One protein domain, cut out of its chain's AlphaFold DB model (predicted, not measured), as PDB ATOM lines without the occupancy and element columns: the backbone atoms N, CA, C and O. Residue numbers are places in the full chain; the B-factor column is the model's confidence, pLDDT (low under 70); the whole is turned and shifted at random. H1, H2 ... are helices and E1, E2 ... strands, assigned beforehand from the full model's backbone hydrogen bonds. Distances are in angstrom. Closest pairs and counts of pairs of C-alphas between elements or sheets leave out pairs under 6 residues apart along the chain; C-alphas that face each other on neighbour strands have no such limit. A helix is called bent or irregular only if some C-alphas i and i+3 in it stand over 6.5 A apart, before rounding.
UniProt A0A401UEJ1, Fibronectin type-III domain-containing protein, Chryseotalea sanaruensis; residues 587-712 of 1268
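This is residues 587 to 712 of the 1268 residues of the protein "Fibronectin type-III domain-containing protein" of Chryseotalea sanaruensis (UniProt A0A401UEJ1). Two four-stranded sheets, E1 E5 E8 E7 and E4 E10 E9 E6, lie partly face to face as a sandwich, the second strongly twisted and curled like part of a barrel. The long, bent hairpin of E9 and E10 makes the longest axis, the small hairpin of E2 and E3 lies near the bend of E10, and loop residues 602 to 608 stick out. The printed part has 126 residues, with named elements in the order E1 E2 E3 E4 E5 H1 E6 E7 E8 E9 E10; the class is mostly strand. The first sheet is antiparallel and the second mixed. The whole is compact, with a radius of gyration of the C-alphas of 14.9 A and spans of 47 by 33 by 29 A.

E1, residues 587 to 589, is an edge strand antiparallel to E5, residues 631 to 638, with N 587 and O 637 2.9 A apart. E2, residues 611 to 614, and E3, residues 617 to 620, form a hairpin, with N 612 and O 619 at 2.9 A. E3 runs on into E4, residues 623 to 627, at 37 degrees. E4 is the parallel neighbour of E10, residues 697 to 711, with N 624 and O 707 at 2.8 A. The closest C-alphas of E2 and E10 are those of Ile 614 and Val 703, 6.1 A apart. H1, residues 645 to 648, only grazes both four-stranded sheets; it is too short for an O i to N i+4 pair, and its one O i to N i+3 pair is within hydrogen-bond range. E6, residues 649 to 653, is antiparallel to E9, residues 680 to 692, with N 650 and O 687 at 2.8 A. E7, residues 660 to 662, forms a hairpin with E8, residues 668 to 674, where N 661 and O 670 are 2.8 A apart. E8 is antiparallel to E5, with N 634 and O 671 at 3.0 A. E9 and E10 form a hairpin, with N 684 and O 706 at 2.8 A. In the sandwich, two sheets face to face, the facing parts are 9.8 A centre to centre.

E1 begins at C-alpha 587 (20.157, -3.627, 17.614). E5 is 23.1 A long and E8 19.9 A. E9 measures 35.0 A and bends by 52 degrees at residue 688. E10 measures 38.1 A, bends by 71 degrees at residue 703 and ends at C-alpha 711 (14.817, -24.223, 27.975).

The C-alphas farthest apart, those of Ala 694 and Asn 712, are 47.9 A apart. The printed part has no cut. The link E1 to E2 is long, with 21 residues. The mean pLDDT of the printed part is 83.9; residues 605 to 608, 616, 655 and 690 to 699 are under 70.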
ATOM      1  N   ASN A 587      21.303  -3.258  16.794       92.12
ATOM      2  CA  ASN A 587      20.157  -3.627  17.614       92.12
ATOM      3  C   ASN A 587      19.674  -5.018  17.218       92.12
ATOM      4  O   ASN A 587      19.523  -5.313  16.031       92.12
ATOM      5  N   PHE A 588      19.416  -5.855  18.216       95.38
ATOM      6  CA  PHE A 588      18.757  -7.139  18.019       95.38
ATOM      7  C   PHE A 588      17.240  -6.942  18.013       95.38
ATOM      8  O   PHE A 588      16.708  -6.141  18.781       95.38
ATOM      9  N   SER A 589      16.543  -7.672  17.148       94.81
ATOM     10  CA  SER A 589      15.083  -7.677  17.061       94.81
ATOM     11  C   SER A 589      14.557  -9.059  16.671       94.81
ATOM     12  O   SER A 589      15.294  -9.911  16.162       94.81
ATOM     13  N   ALA A 590      13.266  -9.274  16.915       93.75
ATOM     14  CA  ALA A 590      12.530 -10.445  16.458       93.75
ATOM     15  C   ALA A 590      12.680 -10.646  14.936       93.75
ATOM     16  O   ALA A 590      12.545  -9.701  14.156       93.75
ATOM     17  N   GLN A 591      12.938 -11.888  14.526       93.00
ATOM     18  CA  GLN A 591      12.956 -12.305  13.123       93.00
ATOM     19  C   GLN A 591      11.594 -12.919  12.753       93.00
ATOM     20  O   GLN A 591      11.001 -13.610  13.580       93.00
ATOM     21  N   GLU A 592      11.091 -12.677  11.537       87.88
ATOM     22  CA  GLU A 592       9.746 -13.130  11.125       87.88
ATOM     23  C   GLU A 592       9.584 -14.657  11.167       87.88
ATOM     24  O   GLU A 592       8.552 -15.157  11.610       87.88
ATOM     25  N   ASP A 593      10.617 -15.398  10.759       87.56
ATOM     26  CA  ASP A 593      10.650 -16.863  10.743       87.56
ATOM     27  C   ASP A 593      11.332 -17.477  11.979       87.56
ATOM     28  O   ASP A 593      11.840 -18.595  11.900       87.56
ATOM     29  N   GLN A 594      11.379 -16.759  13.110       92.44
ATOM     30  CA  GLN A 594      11.893 -17.329  14.360       92.44
ATOM     31  C   GLN A 594      10.921 -18.354  14.965       92.44
ATOM     32  O   GLN A 594       9.691 -18.213  14.905       92.44
ATOM     33  N   ASP A 595      11.479 -19.356  15.634       90.94
ATOM     34  CA  ASP A 595      10.697 -20.420  16.256       90.94
ATOM     35  C   ASP A 595      10.213 -20.036  17.665       90.94
ATOM     36  O   ASP A 595       9.052 -20.288  17.996       90.94
ATOM     37  N   TYR A 596      11.058 -19.387  18.476       95.56
ATOM     38  CA  TYR A 596      10.800 -19.127  19.903       95.56
ATOM     39  C   TYR A 596      10.727 -17.625  20.244       95.56
ATOM     40  O   TYR A 596      10.683 -16.766  19.369       95.56
ATOM     41  N   GLY A 597      10.714 -17.283  21.534       93.94
ATOM     42  CA  GLY A 597      10.445 -15.931  22.032       93.94
ATOM     43  C   GLY A 597      11.611 -14.958  21.868       93.94
ATOM     44  O   GLY A 597      12.775 -15.344  21.996       93.94
ATOM     45  N   PHE A 598      11.283 -13.691  21.618       96.19
ATOM     46  CA  PHE A 598      12.185 -12.542  21.672       96.19
ATOM     47  C   PHE A 598      11.508 -11.450  22.497       96.19
ATOM     48  O   PHE A 598      10.355 -11.118  22.234       96.19
ATOM     49  N   ASP A 599      12.219 -10.904  23.474       93.81
ATOM     50  CA  ASP A 599      11.679  -9.958  24.440       93.81
ATOM     51  C   ASP A 599      12.660  -8.805  24.657       93.81
ATOM     52  O   ASP A 599      13.805  -8.996  25.071       93.81
ATOM     53  N   ALA A 600      12.211  -7.594  24.355       90.38
ATOM     54  CA  ALA A 600      12.967  -6.365  24.542       90.38
ATOM     55  C   ALA A 600      12.185  -5.448  25.479       90.38
ATOM     56  O   ALA A 600      10.959  -5.449  25.466       90.38
ATOM     57  N   LYS A 601      12.886  -4.631  26.271       84.50
ATOM     58  CA  LYS A 601      12.239  -3.709  27.210       84.50
ATOM     59  C   LYS A 601      11.332  -2.722  26.454       84.50
ATOM     60  O   LYS A 601      11.830  -1.804  25.808       84.50
ATOM     61  N   VAL A 602      10.012  -2.901  26.569       76.19
ATOM     62  CA  VAL A 602       8.995  -1.990  25.996       76.19
ATOM     63  C   VAL A 602       8.512  -0.961  27.023       76.19
ATOM     64  O   VAL A 602       8.212   0.179  26.675       76.19
ATOM     65  N   HIS A 603       8.470  -1.337  28.306       72.62
ATOM     66  CA  HIS A 603       7.943  -0.497  29.384       72.62
ATOM     67  C   HIS A 603       9.030  -0.106  30.388       72.62
ATOM     68  O   HIS A 603       9.737  -0.966  30.916       72.62
ATOM     69  N   GLU A 604       9.129   1.188  30.712       70.62
ATOM     70  CA  GLU A 604      10.174   1.706  31.611       70.62
ATOM     71  C   GLU A 604      10.143   1.099  33.015       70.62
ATOM     72  O   GLU A 604      11.194   0.892  33.614       70.62
ATOM     73  N   VAL A 605       8.951   0.746  33.500       64.94
ATOM     74  CA  VAL A 605       8.716   0.120  34.809       64.94
ATOM     75  C   VAL A 605       9.369  -1.266  34.954       64.94
ATOM     76  O   VAL A 605       9.619  -1.726  36.071       64.94
ATOM     77  N   LEU A 606       9.708  -1.932  33.846       68.81
ATOM     78  CA  LEU A 606      10.353  -3.244  33.854       68.81
ATOM     79  C   LEU A 606      11.871  -3.116  34.074       68.81
ATOM     80  O   LEU A 606      12.662  -3.135  33.136       68.81
ATOM     81  N   ASN A 607      12.298  -3.028  35.333       68.00
ATOM     82  CA  ASN A 607      13.702  -2.775  35.708       68.00
ATOM     83  C   ASN A 607      14.614  -4.021  35.760       68.00
ATOM     84  O   ASN A 607      15.721  -3.948  36.283       68.00
ATOM     85  N   HIS A 608      14.165  -5.169  35.253       68.94
ATOM     86  CA  HIS A 608      14.901  -6.439  35.329       68.94
ATOM     87  C   HIS A 608      15.792  -6.721  34.104       68.94
ATOM     88  O   HIS A 608      16.472  -7.745  34.065       68.94
ATOM     89  N   TYR A 609      15.799  -5.831  33.103       79.62
ATOM     90  CA  TYR A 609      16.692  -5.930  31.946       79.62
ATOM     91  C   TYR A 609      18.062  -5.337  32.270       79.62
ATOM     92  O   TYR A 609      18.170  -4.276  32.882       79.62
ATOM     93  N   GLU A 610      19.113  -6.015  31.818       85.06
ATOM     94  CA  GLU A 610      20.487  -5.537  31.928       85.06
ATOM     95  C   GLU A 610      20.693  -4.295  31.050       85.06
ATOM     96  O   GLU A 610      20.285  -4.262  29.887       85.06
ATOM     97  N   THR A 611      21.368  -3.283  31.591       84.69
ATOM     98  CA  THR A 611      21.797  -2.095  30.847       84.69
ATOM     99  C   THR A 611      23.316  -1.986  30.876       84.69
ATOM    100  O   THR A 611      23.921  -2.078  31.943       84.69
ATOM    101  N   THR A 612      23.933  -1.740  29.724       79.44
ATOM    102  CA  THR A 612      25.378  -1.504  29.578       79.44
ATOM    103  C   THR A 612      25.631  -0.210  28.802       79.44
ATOM    104  O   THR A 612      24.703   0.372  28.251       79.44
ATOM    105  N   SER A 613      26.879   0.252  28.742       79.62
ATOM    106  CA  SER A 613      27.287   1.353  27.865       79.62
ATOM    107  C   SER A 613      27.989   0.794  26.631       79.62
ATOM    108  O   SER A 613      28.982   0.083  26.765       79.62
ATOM    109  N   ILE A 614      27.496   1.128  25.439       75.94
ATOM    110  CA  ILE A 614      28.137   0.811  24.154       75.94
ATOM    111  C   ILE A 614      28.357   2.136  23.434       75.94
ATOM    112  O   ILE A 614      27.396   2.867  23.204       75.94
ATOM    113  N   GLU A 615      29.611   2.456  23.106       70.31
ATOM    114  CA  GLU A 615      29.990   3.734  22.473       70.31
ATOM    115  C   GLU A 615      29.547   4.982  23.271       70.31
ATOM    116  O   GLU A 615      29.219   6.016  22.702       70.31
ATOM    117  N   GLY A 616      29.518   4.888  24.607       64.62
ATOM    118  CA  GLY A 616      29.146   5.995  25.504       64.62
ATOM    119  C   GLY A 616      27.641   6.179  25.726       64.62
ATOM    120  O   GLY A 616      27.245   6.969  26.580       64.62
ATOM    121  N   ASP A 617      26.809   5.413  25.024       70.50
ATOM    122  CA  ASP A 617      25.357   5.453  25.156       70.50
ATOM    123  C   ASP A 617      24.827   4.250  25.942       70.50
ATOM    124  O   ASP A 617      25.323   3.126  25.819       70.50
ATOM    125  N   THR A 618      23.731   4.463  26.673       80.88
ATOM    126  CA  THR A 618      23.027   3.376  27.368       80.88
ATOM    127  C   THR A 618      22.408   2.404  26.360       80.88
ATOM    128  O   THR A 618      21.682   2.801  25.449       80.88
ATOM    129  N   TYR A 619      22.685   1.116  26.538       81.75
ATOM    130  CA  TYR A 619      22.194   0.004  25.734       81.75
ATOM    131  C   TYR A 619      21.474  -0.992  26.644       81.75
ATOM    132  O   TYR A 619      22.087  -1.578  27.536       81.75
ATOM    133  N   THR A 620      20.177  -1.192  26.416       88.88
ATOM    134  CA  THR A 620      19.387  -2.201  27.139       88.88
ATOM    135  C   THR A 620      19.471  -3.525  26.396       88.88
ATOM    136  O   THR A 620      19.167  -3.581  25.206       88.88
ATOM    137  N   VAL A 621      19.892  -4.583  27.083       92.50
ATOM    138  CA  VAL A 621      20.141  -5.893  26.474       92.50
ATOM    139  C   VAL A 621      18.822  -6.678  26.368       92.50
ATOM    140  O   VAL A 621      18.215  -6.970  27.403       92.50
ATOM    141  N   PRO A 622      18.351  -7.025  25.153       95.19
ATOM    142  CA  PRO A 622      17.155  -7.846  24.975       95.19
ATOM    143  C   PRO A 622      17.416  -9.324  25.300       95.19
ATOM    144  O   PRO A 622      18.565  -9.760  25.420       95.19
ATOM    145  N   TRP A 623      16.338 -10.099  25.397       95.38
ATOM    146  CA  TRP A 623      16.344 -11.538  25.640       95.38
ATOM    147  C   TRP A 623      15.797 -12.331  24.452       95.38
ATOM    148  O   TRP A 623      14.837 -11.936  23.794       95.38
ATOM    149  N   LYS A 624      16.369 -13.511  24.218       96.31
ATOM    150  CA  LYS A 624      15.878 -14.516  23.269       96.31
ATOM    151  C   LYS A 624      15.800 -15.875  23.961       96.31
ATOM    152  O   LYS A 624      16.743 -16.260  24.649       96.31
ATOM    153  N   SER A 625      14.718 -16.620  23.765       96.31
ATOM    154  CA  SER A 625      14.638 -18.028  24.171       96.31
ATOM    155  C   SER A 625      14.995 -18.965  23.010       96.31
ATOM    156  O   SER A 625      14.740 -18.633  21.850       96.31
ATOM    157  N   VAL A 626      15.611 -20.118  23.308       94.94
ATOM    158  CA  VAL A 626      15.943 -21.179  22.330       94.94
ATOM    159  C   VAL A 626      15.766 -22.567  22.962       94.94
ATOM    160  O   VAL A 626      16.119 -22.775  24.120       94.94
ATOM    161  N   GLU A 627      15.211 -23.543  22.237       94.81
ATOM    162  CA  GLU A 627      15.030 -24.907  22.773       94.81
ATOM    163  C   GLU A 627      16.385 -25.610  22.927       94.81
ATOM    164  O   GLU A 627      17.235 -25.546  22.036       94.81
ATOM    165  N   THR A 628      16.590 -26.311  24.045       89.88
ATOM    166  CA  THR A 628      17.812 -27.081  24.313       89.88
ATOM    167  C   THR A 628      18.159 -28.020  23.154       89.88
ATOM    168  O   THR A 628      17.367 -28.870  22.748       89.88
ATOM    169  N   GLY A 629      19.369 -27.869  22.607       82.19
ATOM    170  CA  GLY A 629      19.862 -28.660  21.478       82.19
ATOM    171  C   GLY A 629      19.280 -28.290  20.106       82.19
ATOM    172  O   GLY A 629      19.621 -28.944  19.118       82.19
ATOM    173  N   ARG A 630      18.426 -27.264  20.010       89.19
ATOM    174  CA  ARG A 630      17.882 -26.739  18.747       89.19
ATOM    175  C   ARG A 630      18.574 -25.447  18.329       89.19
ATOM    176  O   ARG A 630      19.356 -24.875  19.079       89.19
ATOM    177  N   PHE A 631      18.281 -25.006  17.113       90.25
ATOM    178  CA  PHE A 631      18.732 -23.723  16.592       90.25
ATOM    179  C   PHE A 631      17.541 -22.784  16.437       90.25
ATOM    180  O   PHE A 631      16.432 -23.254  16.201       90.25
ATOM    181  N   ASP A 632      17.786 -21.484  16.550       94.31
ATOM    182  CA  ASP A 632      16.815 -20.439  16.217       94.31
ATOM    183  C   ASP A 632      17.544 -19.207  15.663       94.31
ATOM    184  O   ASP A 632      18.778 -19.159  15.632       94.31
ATOM    185  N   LYS A 633      16.796 -18.216  15.192       93.12
ATOM    186  CA  LYS A 633      17.315 -17.029  14.518       93.12
ATOM    187  C   LYS A 633      16.946 -15.751  15.260       93.12
ATOM    188  O   LYS A 633      15.925 -15.665  15.936       93.12
ATOM    189  N   VAL A 634      17.779 -14.732  15.080       96.25
ATOM    190  CA  VAL A 634      17.512 -13.360  15.523       96.25
ATOM    191  C   VAL A 634      17.966 -12.374  14.450       96.25
ATOM    192  O   VAL A 634      18.974 -12.607  13.773       96.25
ATOM    193  N   LYS A 635      17.221 -11.276  14.286       95.94
ATOM    194  CA  LYS A 635      17.556 -10.209  13.345       95.94
ATOM    195  C   LYS A 635      18.449  -9.175  14.017       95.94
ATOM    196  O   LYS A 635      18.232  -8.814  15.173       95.94
ATOM    197  N   VAL A 636      19.428  -8.674  13.279       95.56
ATOM    198  CA  VAL A 636      20.355  -7.632  13.714       95.56
ATOM    199  C   VAL A 636      20.344  -6.501  12.703       95.56
ATOM    200  O   VAL A 636      20.615  -6.734  11.529       95.56
ATOM    201  N   THR A 637      20.091  -5.277  13.155       92.88
ATOM    202  CA  THR A 637      20.031  -4.089  12.293       92.88
ATOM    203  C   THR A 637      21.023  -3.042  12.788       92.88
ATOM    204  O   THR A 637      21.055  -2.723  13.979       92.88
ATOM    205  N   ALA A 638      21.846  -2.500  11.890       88.06
ATOM    206  CA  ALA A 638      22.733  -1.385  12.222       88.06
ATOM    207  C   ALA A 638      21.934  -0.090  12.449       88.06
ATOM    208  O   ALA A 638      20.992   0.200  11.715       88.06
ATOM    209  N   THR A 639      22.333   0.719  13.434       85.56
ATOM    210  CA  THR A 639      21.660   1.996  13.746       85.56
ATOM    211  C   THR A 639      21.839   3.064  12.668       85.56
ATOM    212  O   THR A 639      21.097   4.041  12.635       85.56
ATOM    213  N   VAL A 640      22.819   2.882  11.784       80.88
ATOM    214  CA  VAL A 640      23.099   3.747  10.635       80.88
ATOM    215  C   VAL A 640      23.186   2.855   9.395       80.88
ATOM    216  O   VAL A 640      23.779   1.777   9.502       80.88
ATOM    217  N   PRO A 641      22.645   3.268   8.232       79.69
ATOM    218  CA  PRO A 641      22.737   2.492   7.001       79.69
ATOM    219  C   PRO A 641      24.172   2.071   6.655       79.69
ATOM    220  O   PRO A 641      25.116   2.856   6.748       79.69
ATOM    221  N   ARG A 642      24.317   0.813   6.241       78.94
ATOM    222  CA  ARG A 642      25.563   0.142   5.857       78.94
ATOM    223  C   ARG A 642      25.387  -0.595   4.546       78.94
ATOM    224  O   ARG A 642      24.396  -1.301   4.368       78.94
ATOM    225  N   GLU A 643      26.379  -0.470   3.672       76.62
ATOM    226  CA  GLU A 643      26.417  -1.170   2.384       76.62
ATOM    227  C   GLU A 643      26.942  -2.610   2.503       76.62
ATOM    228  O   GLU A 643      26.670  -3.427   1.628       76.62
ATOM    229  N   ASN A 644      27.687  -2.948   3.568       77.62
ATOM    230  CA  ASN A 644      28.315  -4.266   3.709       77.62
ATOM    231  C   ASN A 644      28.474  -4.720   5.175       77.62
ATOM    232  O   ASN A 644      29.554  -5.124   5.617       77.62
ATOM    233  N   LEU A 645      27.377  -4.681   5.938       84.56
ATOM    234  CA  LEU A 645      27.376  -5.014   7.369       84.56
ATOM    235  C   LEU A 645      27.920  -6.427   7.666       84.56
ATOM    236  O   LEU A 645      28.567  -6.646   8.691       84.56
ATOM    237  N   ILE A 646      27.704  -7.385   6.754       83.88
ATOM    238  CA  ILE A 646      28.126  -8.784   6.923       83.88
ATOM    239  C   ILE A 646      29.645  -8.950   7.016       83.88
ATOM    240  O   ILE A 646      30.104  -9.880   7.679       83.88
ATOM    241  N   GLN A 647      30.433  -8.067   6.400       81.75
ATOM    242  CA  GLN A 647      31.896  -8.108   6.499       81.75
ATOM    243  C   GLN A 647      32.420  -7.342   7.719       81.75
ATOM    244  O   GLN A 647      33.481  -7.686   8.233       81.75
ATOM    245  N   GLU A 648      31.661  -6.363   8.213       82.94
ATOM    246  CA  GLU A 648      32.069  -5.483   9.312       82.94
ATOM    247  C   GLU A 648      31.849  -6.119  10.697       82.94
ATOM    248  O   GLU A 648      32.761  -6.121  11.524       82.94
ATOM    249  N   VAL A 649      30.664  -6.693  10.953       87.81
ATOM    250  CA  VAL A 649      30.250  -7.119  12.307       87.81
ATOM    251  C   VAL A 649      30.365  -8.627  12.503       87.81
ATOM    252  O   VAL A 649      29.710  -9.406  11.812       87.81
ATOM    253  N   GLY A 650      31.176  -9.065  13.463       86.62
ATOM    254  CA  GLY A 650      31.222 -10.436  13.978       86.62
ATOM    255  C   GLY A 650      30.286 -10.648  15.170       86.62
ATOM    256  O   GLY A 650      29.895  -9.697  15.838       86.62
ATOM    257  N   PHE A 651      29.951 -11.907  15.454       92.75
ATOM    258  CA  PHE A 651      29.154 -12.293  16.622       92.75
ATOM    259  C   PHE A 651      29.850 -13.427  17.354       92.75
ATOM    260  O   PHE A 651      30.323 -14.369  16.710       92.75
ATOM    261  N   SER A 652      29.898 -13.358  18.681       84.38
ATOM    262  CA  SER A 652      30.440 -14.447  19.488       84.38
ATOM    263  C   SER A 652      29.656 -14.707  20.759       84.38
ATOM    264  O   SER A 652      29.195 -13.764  21.398       84.38
ATOM    265  N   ALA A 653      29.611 -15.980  21.144       83.81
ATOM    266  CA  ALA A 653      29.193 -16.467  22.455       83.81
ATOM    267  C   ALA A 653      30.395 -17.176  23.097       83.81
ATOM    268  O   ALA A 653      31.004 -18.024  22.444       83.81
ATOM    269  N   ASP A 654      30.788 -16.827  24.325       74.56
ATOM    270  CA  ASP A 654      31.938 -17.438  25.027       74.56
ATOM    271  C   ASP A 654      33.225 -17.531  24.165       74.56
ATOM    272  O   ASP A 654      33.931 -18.539  24.158       74.56
ATOM    273  N   ALA A 655      33.508 -16.479  23.386       66.44
ATOM    274  CA  ALA A 655      34.594 -16.381  22.397       66.44
ATOM    275  C   ALA A 655      34.484 -17.265  21.130       66.44
ATOM    276  O   ALA A 655      35.290 -17.090  20.209       66.44
ATOM    277  N   ALA A 656      33.476 -18.136  21.011       73.19
ATOM    278  CA  ALA A 656      33.175 -18.877  19.785       73.19
ATOM    279  C   ALA A 656      32.385 -18.008  18.790       73.19
ATOM    280  O   ALA A 656      31.425 -17.346  19.172       73.19
ATOM    281  N   SER A 657      32.781 -18.002  17.512       82.56
ATOM    282  CA  SER A 657      32.084 -17.238  16.465       82.56
ATOM    283  C   SER A 657      30.750 -17.888  16.101       82.56
ATOM    284  O   SER A 657      30.689 -19.105  15.923       82.56
ATOM    285  N   LEU A 658      29.713 -17.076  15.897       87.06
ATOM    286  CA  LEU A 658      28.387 -17.547  15.491       87.06
ATOM    287  C   LEU A 658      28.161 -17.415  13.977       87.06
ATOM    288  O   LEU A 658      28.708 -16.497  13.352       87.06
ATOM    289  N   PRO A 659      27.342 -18.298  13.371       85.94
ATOM    290  CA  PRO A 659      26.923 -18.158  11.983       85.94
ATOM    291  C   PRO A 659      26.039 -16.922  11.780       85.94
ATOM    292  O   PRO A 659      25.101 -16.678  12.542       85.94
ATOM    293  N   LYS A 660      26.305 -16.181  10.703       90.62
ATOM    294  CA  LYS A 660      25.527 -15.015  10.264       90.62
ATOM    295  C   LYS A 660      25.208 -15.106   8.774       90.62
ATOM    296  O   LYS A 660      26.010 -15.629   7.998       90.62
ATOM    297  N   GLN A 661      24.056 -14.582   8.385       89.25
ATOM    298  CA  GLN A 661      23.587 -14.471   7.005       89.25
ATOM    299  C   GLN A 661      23.131 -13.035   6.732       89.25
ATOM    300  O   GLN A 661      22.826 -12.293   7.664       89.25
ATOM    301  N   GLN A 662      23.105 -12.635   5.463       91.31
ATOM    302  CA  GLN A 662      22.576 -11.330   5.063       91.31
ATOM    303  C   GLN A 662      21.048 -11.315   5.232       91.31
ATOM    304  O   GLN A 662      20.395 -12.290   4.862       91.31
ATOM    305  N   GLY A 663      20.503 -10.231   5.796       87.12
ATOM    306  CA  GLY A 663      19.060  -9.969   5.854       87.12
ATOM    307  C   GLY A 663      18.502  -9.435   4.528       87.12
ATOM    308  O   GLY A 663      19.154  -9.536   3.489       87.12
ATOM    309  N   GLU A 664      17.304  -8.845   4.556       83.00
ATOM    310  CA  GLU A 664      16.650  -8.326   3.341       83.00
ATOM    311  C   GLU A 664      17.423  -7.155   2.722       83.00
ATOM    312  O   GLU A 664      17.564  -7.066   1.502       83.00
ATOM    313  N   ASN A 665      17.989  -6.295   3.577       84.75
ATOM    314  CA  ASN A 665      18.733  -5.104   3.179       84.75
ATOM    315  C   ASN A 665      20.199  -5.185   3.638       84.75
ATOM    316  O   ASN A 665      20.542  -5.902   4.578       84.75
ATOM    317  N   ALA A 666      21.086  -4.395   3.020       83.56
ATOM    318  CA  ALA A 666      22.534  -4.403   3.290       83.56
ATOM    319  C   ALA A 666      22.927  -4.066   4.751       83.56
ATOM    320  O   ALA A 666      24.023  -4.401   5.203       83.56
ATOM    321  N   SER A 667      22.013  -3.438   5.499       87.00
ATOM    322  CA  SER A 667      22.172  -3.030   6.906       87.00
ATOM    323  C   SER A 667      21.580  -4.019   7.916       87.00
ATOM    324  O   SER A 667      21.505  -3.697   9.103       87.00
ATOM    325  N   GLU A 668      21.149  -5.197   7.463       91.38
ATOM    326  CA  GLU A 668      20.529  -6.222   8.301       91.38
ATOM    327  C   GLU A 668      21.258  -7.561   8.189       91.38
ATOM    328  O   GLU A 668      21.677  -7.966   7.104       91.38
ATOM    329  N   LEU A 669      21.382  -8.272   9.306       92.25
ATOM    330  CA  LEU A 669      21.924  -9.626   9.387       92.25
ATOM    331  C   LEU A 669      20.964 -10.543  10.137       92.25
ATOM    332  O   LEU A 669      20.235 -10.112  11.027       92.25
ATOM    333  N   ILE A 670      21.024 -11.829   9.818       94.62
ATOM    334  CA  ILE A 670      20.340 -12.894  10.550       94.62
ATOM    335  C   ILE A 670      21.409 -13.733  11.240       94.62
ATOM    336  O   ILE A 670      22.294 -14.282  10.582       94.62
ATOM    337  N   VAL A 671      21.340 -13.833  12.565       93.38
ATOM    338  CA  VAL A 671      22.277 -14.624  13.374       93.38
ATOM    339  C   VAL A 671      21.593 -15.914  13.800       93.38
ATOM    340  O   VAL A 671      20.462 -15.886  14.281       93.38
ATOM    341  N   THR A 672      22.273 -17.047  13.611       91.62
ATOM    342  CA  THR A 672      21.784 -18.356  14.066       91.62
ATOM    343  C   THR A 672      22.340 -18.662  15.453       91.62
ATOM    344  O   THR A 672      23.555 -18.679  15.651       91.62
ATOM    345  N   LEU A 673      21.443 -18.918  16.397       92.31
ATOM    346  CA  LEU A 673      21.713 -19.234  17.796       92.31
ATOM    347  C   LEU A 673      21.493 -20.729  18.037       92.31
ATOM    348  O   LEU A 673      20.680 -21.346  17.350       92.31
ATOM    349  N   GLN A 674      22.193 -21.306  19.013       87.56
ATOM    350  CA  GLN A 674      22.041 -22.710  19.395       87.56
ATOM    351  C   GLN A 674      21.677 -22.818  20.873       87.56
ATOM    352  O   GLN A 674      22.412 -22.340  21.728       87.56
ATOM    353  N   GLY A 675      20.582 -23.508  21.175       86.38
ATOM    354  CA  GLY A 675      20.186 -23.793  22.545       86.38
ATOM    355  C   GLY A 675      21.169 -24.748  23.216       86.38
ATOM    356  O   GLY A 675      21.488 -25.819  22.686       86.38
ATOM    357  N   LYS A 676      21.628 -24.366  24.405       85.38
ATOM    358  CA  LYS A 676      22.516 -25.145  25.273       85.38
ATOM    359  C   LYS A 676      21.681 -25.958  26.273       85.38
ATOM    360  O   LYS A 676      20.650 -26.516  25.904       85.38
ATOM    361  N   THR A 677      22.124 -26.082  27.522       83.38
ATOM    362  CA  THR A 677      21.407 -26.848  28.555       83.38
ATOM    363  C   THR A 677      20.249 -26.053  29.168       83.38
ATOM    364  O   THR A 677      20.175 -24.838  29.009       83.38
ATOM    365  N   HIS A 678      19.311 -26.738  29.819       85.50
ATOM    366  CA  HIS A 678      18.126 -26.116  30.414       85.50
ATOM    367  C   HIS A 678      18.482 -25.034  31.445       85.50
ATOM    368  O   HIS A 678      19.362 -25.245  32.275       85.50
ATOM    369  N   GLU A 679      17.787 -23.898  31.367       82.19
ATOM    370  CA  GLU A 679      17.966 -22.686  32.185       82.19
ATOM    371  C   GLU A 679      19.369 -22.070  32.094       82.19
ATOM    372  O   GLU A 679      19.755 -21.224  32.899       82.19
ATOM    373  N   GLN A 680      20.144 -22.452  31.078       82.25
ATOM    374  CA  GLN A 680      21.434 -21.843  30.822       82.25
ATOM    375  C   GLN A 680      21.248 -20.541  30.043       82.25
ATOM    376  O   GLN A 680      20.777 -20.551  28.902       82.25
ATOM    377  N   ALA A 681      21.658 -19.432  30.658       87.94
ATOM    378  CA  ALA A 681      21.798 -18.146  29.993       87.94
ATOM    379  C   ALA A 681      23.210 -17.987  29.402       87.94
ATOM    380  O   ALA A 681      24.205 -18.372  30.020       87.94
ATOM    381  N   GLU A 682      23.294 -17.395  28.219       89.94
ATOM    382  CA  GLU A 682      24.532 -16.966  27.573       89.94
ATOM    383  C   GLU A 682      24.374 -15.549  27.017       89.94
ATOM    384  O   GLU A 682      23.273 -15.127  26.666       89.94
ATOM    385  N   GLN A 683      25.479 -14.811  26.924       92.25
ATOM    386  CA  GLN A 683      25.494 -13.475  26.336       92.25
ATOM    387  C   GLN A 683      26.197 -13.519  24.979       92.25
ATOM    388  O   GLN A 683      27.309 -14.033  24.845       92.25
ATOM    389  N   ILE A 684      25.531 -12.969  23.971       91.69
ATOM    390  CA  ILE A 684      26.037 -12.822  22.614       91.69
ATOM    391  C   ILE A 684      26.536 -11.394  22.450       91.69
ATOM    392  O   ILE A 684      25.753 -10.449  22.564       91.69
ATOM    393  N   SER A 685      27.817 -11.241  22.131       90.81
ATOM    394  CA  SER A 685      28.413  -9.946  21.798       90.81
ATOM    395  C   SER A 685      28.521  -9.797  20.284       90.81
ATOM    396  O   SER A 685      29.104 -10.650  19.605       90.81
ATOM    397  N   ALA A 686      27.991  -8.697  19.755       90.75
ATOM    398  CA  ALA A 686      28.289  -8.219  18.412       90.75
ATOM    399  C   ALA A 686      29.528  -7.321  18.474       90.75
ATOM    400  O   ALA A 686      29.595  -6.425  19.315       90.75
ATOM    401  N   TYR A 687      30.510  -7.548  17.605       87.94
ATOM    402  CA  TYR A 687      31.778  -6.825  17.640       87.94
ATOM    403  C   TYR A 687      32.296  -6.439  16.254       87.94
ATOM    404  O   TYR A 687      32.099  -7.158  15.276       87.94
ATOM    405  N   LEU A 688      33.022  -5.327  16.188       84.44
ATOM    406  CA  LEU A 688      33.829  -4.915  15.045       84.44
ATOM    407  C   LEU A 688      35.283  -5.330  15.273       84.44
ATOM    408  O   LEU A 688      35.823  -5.166  16.368       84.44
ATOM    409  N   ASN A 689      35.929  -5.850  14.234       74.38
ATOM    410  CA  ASN A 689      37.369  -6.093  14.255       74.38
ATOM    411  C   ASN A 689      38.098  -4.800  13.873       74.38
ATOM    412  O   ASN A 689      37.955  -4.325  12.748       74.38
ATOM    413  N   GLN A 690      38.887  -4.252  14.790       67.38
ATOM    414  CA  GLN A 690      39.781  -3.128  14.530       67.38
ATOM    415  C   GLN A 690      41.216  -3.635  14.449       67.38
ATOM    416  O   GLN A 690      41.730  -4.228  15.398       67.38
ATOM    417  N   GLU A 691      41.877  -3.413  13.317       58.94
ATOM    418  CA  GLU A 691      43.309  -3.669  13.200       58.94
ATOM    419  C   GLU A 691      44.086  -2.544  13.879       58.94
ATOM    420  O   GLU A 691      43.996  -1.375  13.501       58.94
ATOM    421  N   ASN A 692      44.872  -2.898  14.889       56.47
ATOM    422  CA  ASN A 692      45.808  -1.981  15.500       56.47
ATOM    423  C   ASN A 692      47.032  -1.848  14.583       56.47
ATOM    424  O   ASN A 692      47.881  -2.738  14.476       56.47
ATOM    425  N   THR A 693      47.118  -0.708  13.902       47.72
ATOM    426  CA  THR A 693      48.181  -0.397  12.937       47.72
ATOM    427  C   THR A 693      49.585  -0.335  13.555       47.72
ATOM    428  O   THR A 693      50.563  -0.311  12.811       47.72
ATOM    429  N   ALA A 694      49.714  -0.304  14.888       48.56
ATOM    430  CA  ALA A 694      51.003  -0.210  15.579       48.56
ATOM    431  C   ALA A 694      51.680  -1.571  15.847       48.56
ATOM    432  O   ALA A 694      52.907  -1.636  15.907       48.56
ATOM    433  N   ASP A 695      50.913  -2.652  15.998       50.38
ATOM    434  CA  ASP A 695      51.412  -3.968  16.429       50.38
ATOM    435  C   ASP A 695      50.802  -5.151  15.651       50.38
ATOM    436  O   ASP A 695      51.117  -6.307  15.936       50.38
ATOM    437  N   SER A 696      49.999  -4.880  14.611       50.62
ATOM    438  CA  SER A 696      49.322  -5.894  13.779       50.62
ATOM    439  C   SER A 696      48.374  -6.809  14.571       50.62
ATOM    440  O   SER A 696      48.086  -7.928  14.140       50.62
ATOM    441  N   THR A 697      47.898  -6.357  15.735       48.19
ATOM    442  CA  THR A 697      46.919  -7.086  16.551       48.19
ATOM    443  C   THR A 697      45.494  -6.647  16.212       48.19
ATOM    444  O   THR A 697      45.254  -5.493  15.870       48.19
ATOM    445  N   THR A 698      44.524  -7.564  16.262       62.56
ATOM    446  CA  THR A 698      43.109  -7.248  16.005       62.56
ATOM    447  C   THR A 698      42.368  -7.106  17.334       62.56
ATOM    448  O   THR A 698      42.193  -8.097  18.046       62.56
ATOM    449  N   ASN A 699      41.909  -5.898  17.663       68.19
ATOM    450  CA  ASN A 699      41.065  -5.637  18.829       68.19
ATOM    451  C   ASN A 699      39.584  -5.771  18.453       68.19
ATOM    452  O   ASN A 699      39.171  -5.360  17.370       68.19
ATOM    453  N   ARG A 700      38.776  -6.358  19.343       79.31
ATOM    454  CA  ARG A 700      37.319  -6.462  19.167       79.31
ATOM    455  C   ARG A 700      36.637  -5.316  19.905       79.31
ATOM    456  O   ARG A 700      36.713  -5.264  21.129       79.31
ATOM    457  N   LEU A 701      35.973  -4.430  19.168       80.56
ATOM    458  CA  LEU A 701      35.124  -3.379  19.727       80.56
ATOM    459  C   LEU A 701      33.683  -3.882  19.799       80.56
ATOM    460  O   LEU A 701      33.129  -4.268  18.775       80.56
ATOM    461  N   GLU A 702      33.078  -3.890  20.980       86.12
ATOM    462  CA  GLU A 702      31.694  -4.334  21.157       86.12
ATOM    463  C   GLU A 702      30.700  -3.263  20.684       86.12
ATOM    464  O   GLU A 702      30.808  -2.103  21.065       86.12
ATOM    465  N   VAL A 703      29.728  -3.661  19.859       88.50
ATOM    466  CA  VAL A 703      28.751  -2.762  19.212       88.50
ATOM    467  C   VAL A 703      27.289  -3.169  19.433       88.50
ATOM    468  O   VAL A 703      26.378  -2.477  18.981       88.50
ATOM    469  N   GLY A 704      27.037  -4.275  20.134       90.38
ATOM    470  CA  GLY A 704      25.697  -4.721  20.527       90.38
ATOM    471  C   GLY A 704      25.749  -5.970  21.405       90.38
ATOM    472  O   GLY A 704      26.730  -6.715  21.360       90.38
ATOM    473  N   LYS A 705      24.689  -6.217  22.179       93.69
ATOM    474  CA  LYS A 705      24.563  -7.396  23.051       93.69
ATOM    475  C   LYS A 705      23.174  -8.025  22.978       93.69
ATOM    476  O   LYS A 705      22.188  -7.316  22.799       93.69
ATOM    477  N   LEU A 706      23.096  -9.337  23.186       95.19
ATOM    478  CA  LEU A 706      21.850 -10.098  23.330       95.19
ATOM    479  C   LEU A 706      22.020 -11.161  24.417       95.19
ATOM    480  O   LEU A 706      22.994 -11.908  24.386       95.19
ATOM    481  N   ASN A 707      21.053 -11.282  25.323       94.94
ATOM    482  CA  ASN A 707      20.994 -12.396  26.263       94.94
ATOM    483  C   ASN A 707      20.150 -13.530  25.662       94.94
ATOM    484  O   ASN A 707      19.043 -13.310  25.172       94.94
ATOM    485  N   VAL A 708      20.664 -14.756  25.686       93.94
ATOM    486  CA  VAL A 708      19.985 -15.951  25.170       93.94
ATOM    487  C   VAL A 708      19.797 -16.934  26.314       93.94
ATOM    488  O   VAL A 708      20.754 -17.262  27.006       93.94
ATOM    489  N   ILE A 709      18.572 -17.412  26.524       93.19
ATOM    490  CA  ILE A 709      18.255 -18.434  27.527       93.19
ATOM    491  C   ILE A 709      17.745 -19.704  26.855       93.19
ATOM    492  O   ILE A 709      16.929 -19.658  25.934       93.19
ATOM    493  N   SER A 710      18.236 -20.850  27.315       90.12
ATOM    494  CA  SER A 710      17.830 -22.151  26.785       90.12
ATOM    495  C   SER A 710      16.837 -22.846  27.711       90.12
ATOM    496  O   SER A 710      17.098 -22.946  28.906       90.12
ATOM    497  N   TYR A 711      15.731 -23.382  27.187       91.38
ATOM    498  CA  TYR A 711      14.817 -24.223  27.975       91.38
ATOM    499  C   TYR A 711      14.591 -25.597  27.346       91.38
ATOM    500  O   TYR A 711      14.607 -25.756  26.123       91.38
ATOM    501  N   ASN A 712      14.330 -26.590  28.198       90.69
ATOM    502  CA  ASN A 712      13.798 -27.868  27.758       90.69
ATOM    503  C   ASN A 712      12.358 -27.679  27.295       90.69
ATOM    504  O   ASN A 712      11.593 -26.926  27.894       90.69
TER     505      ASN A 712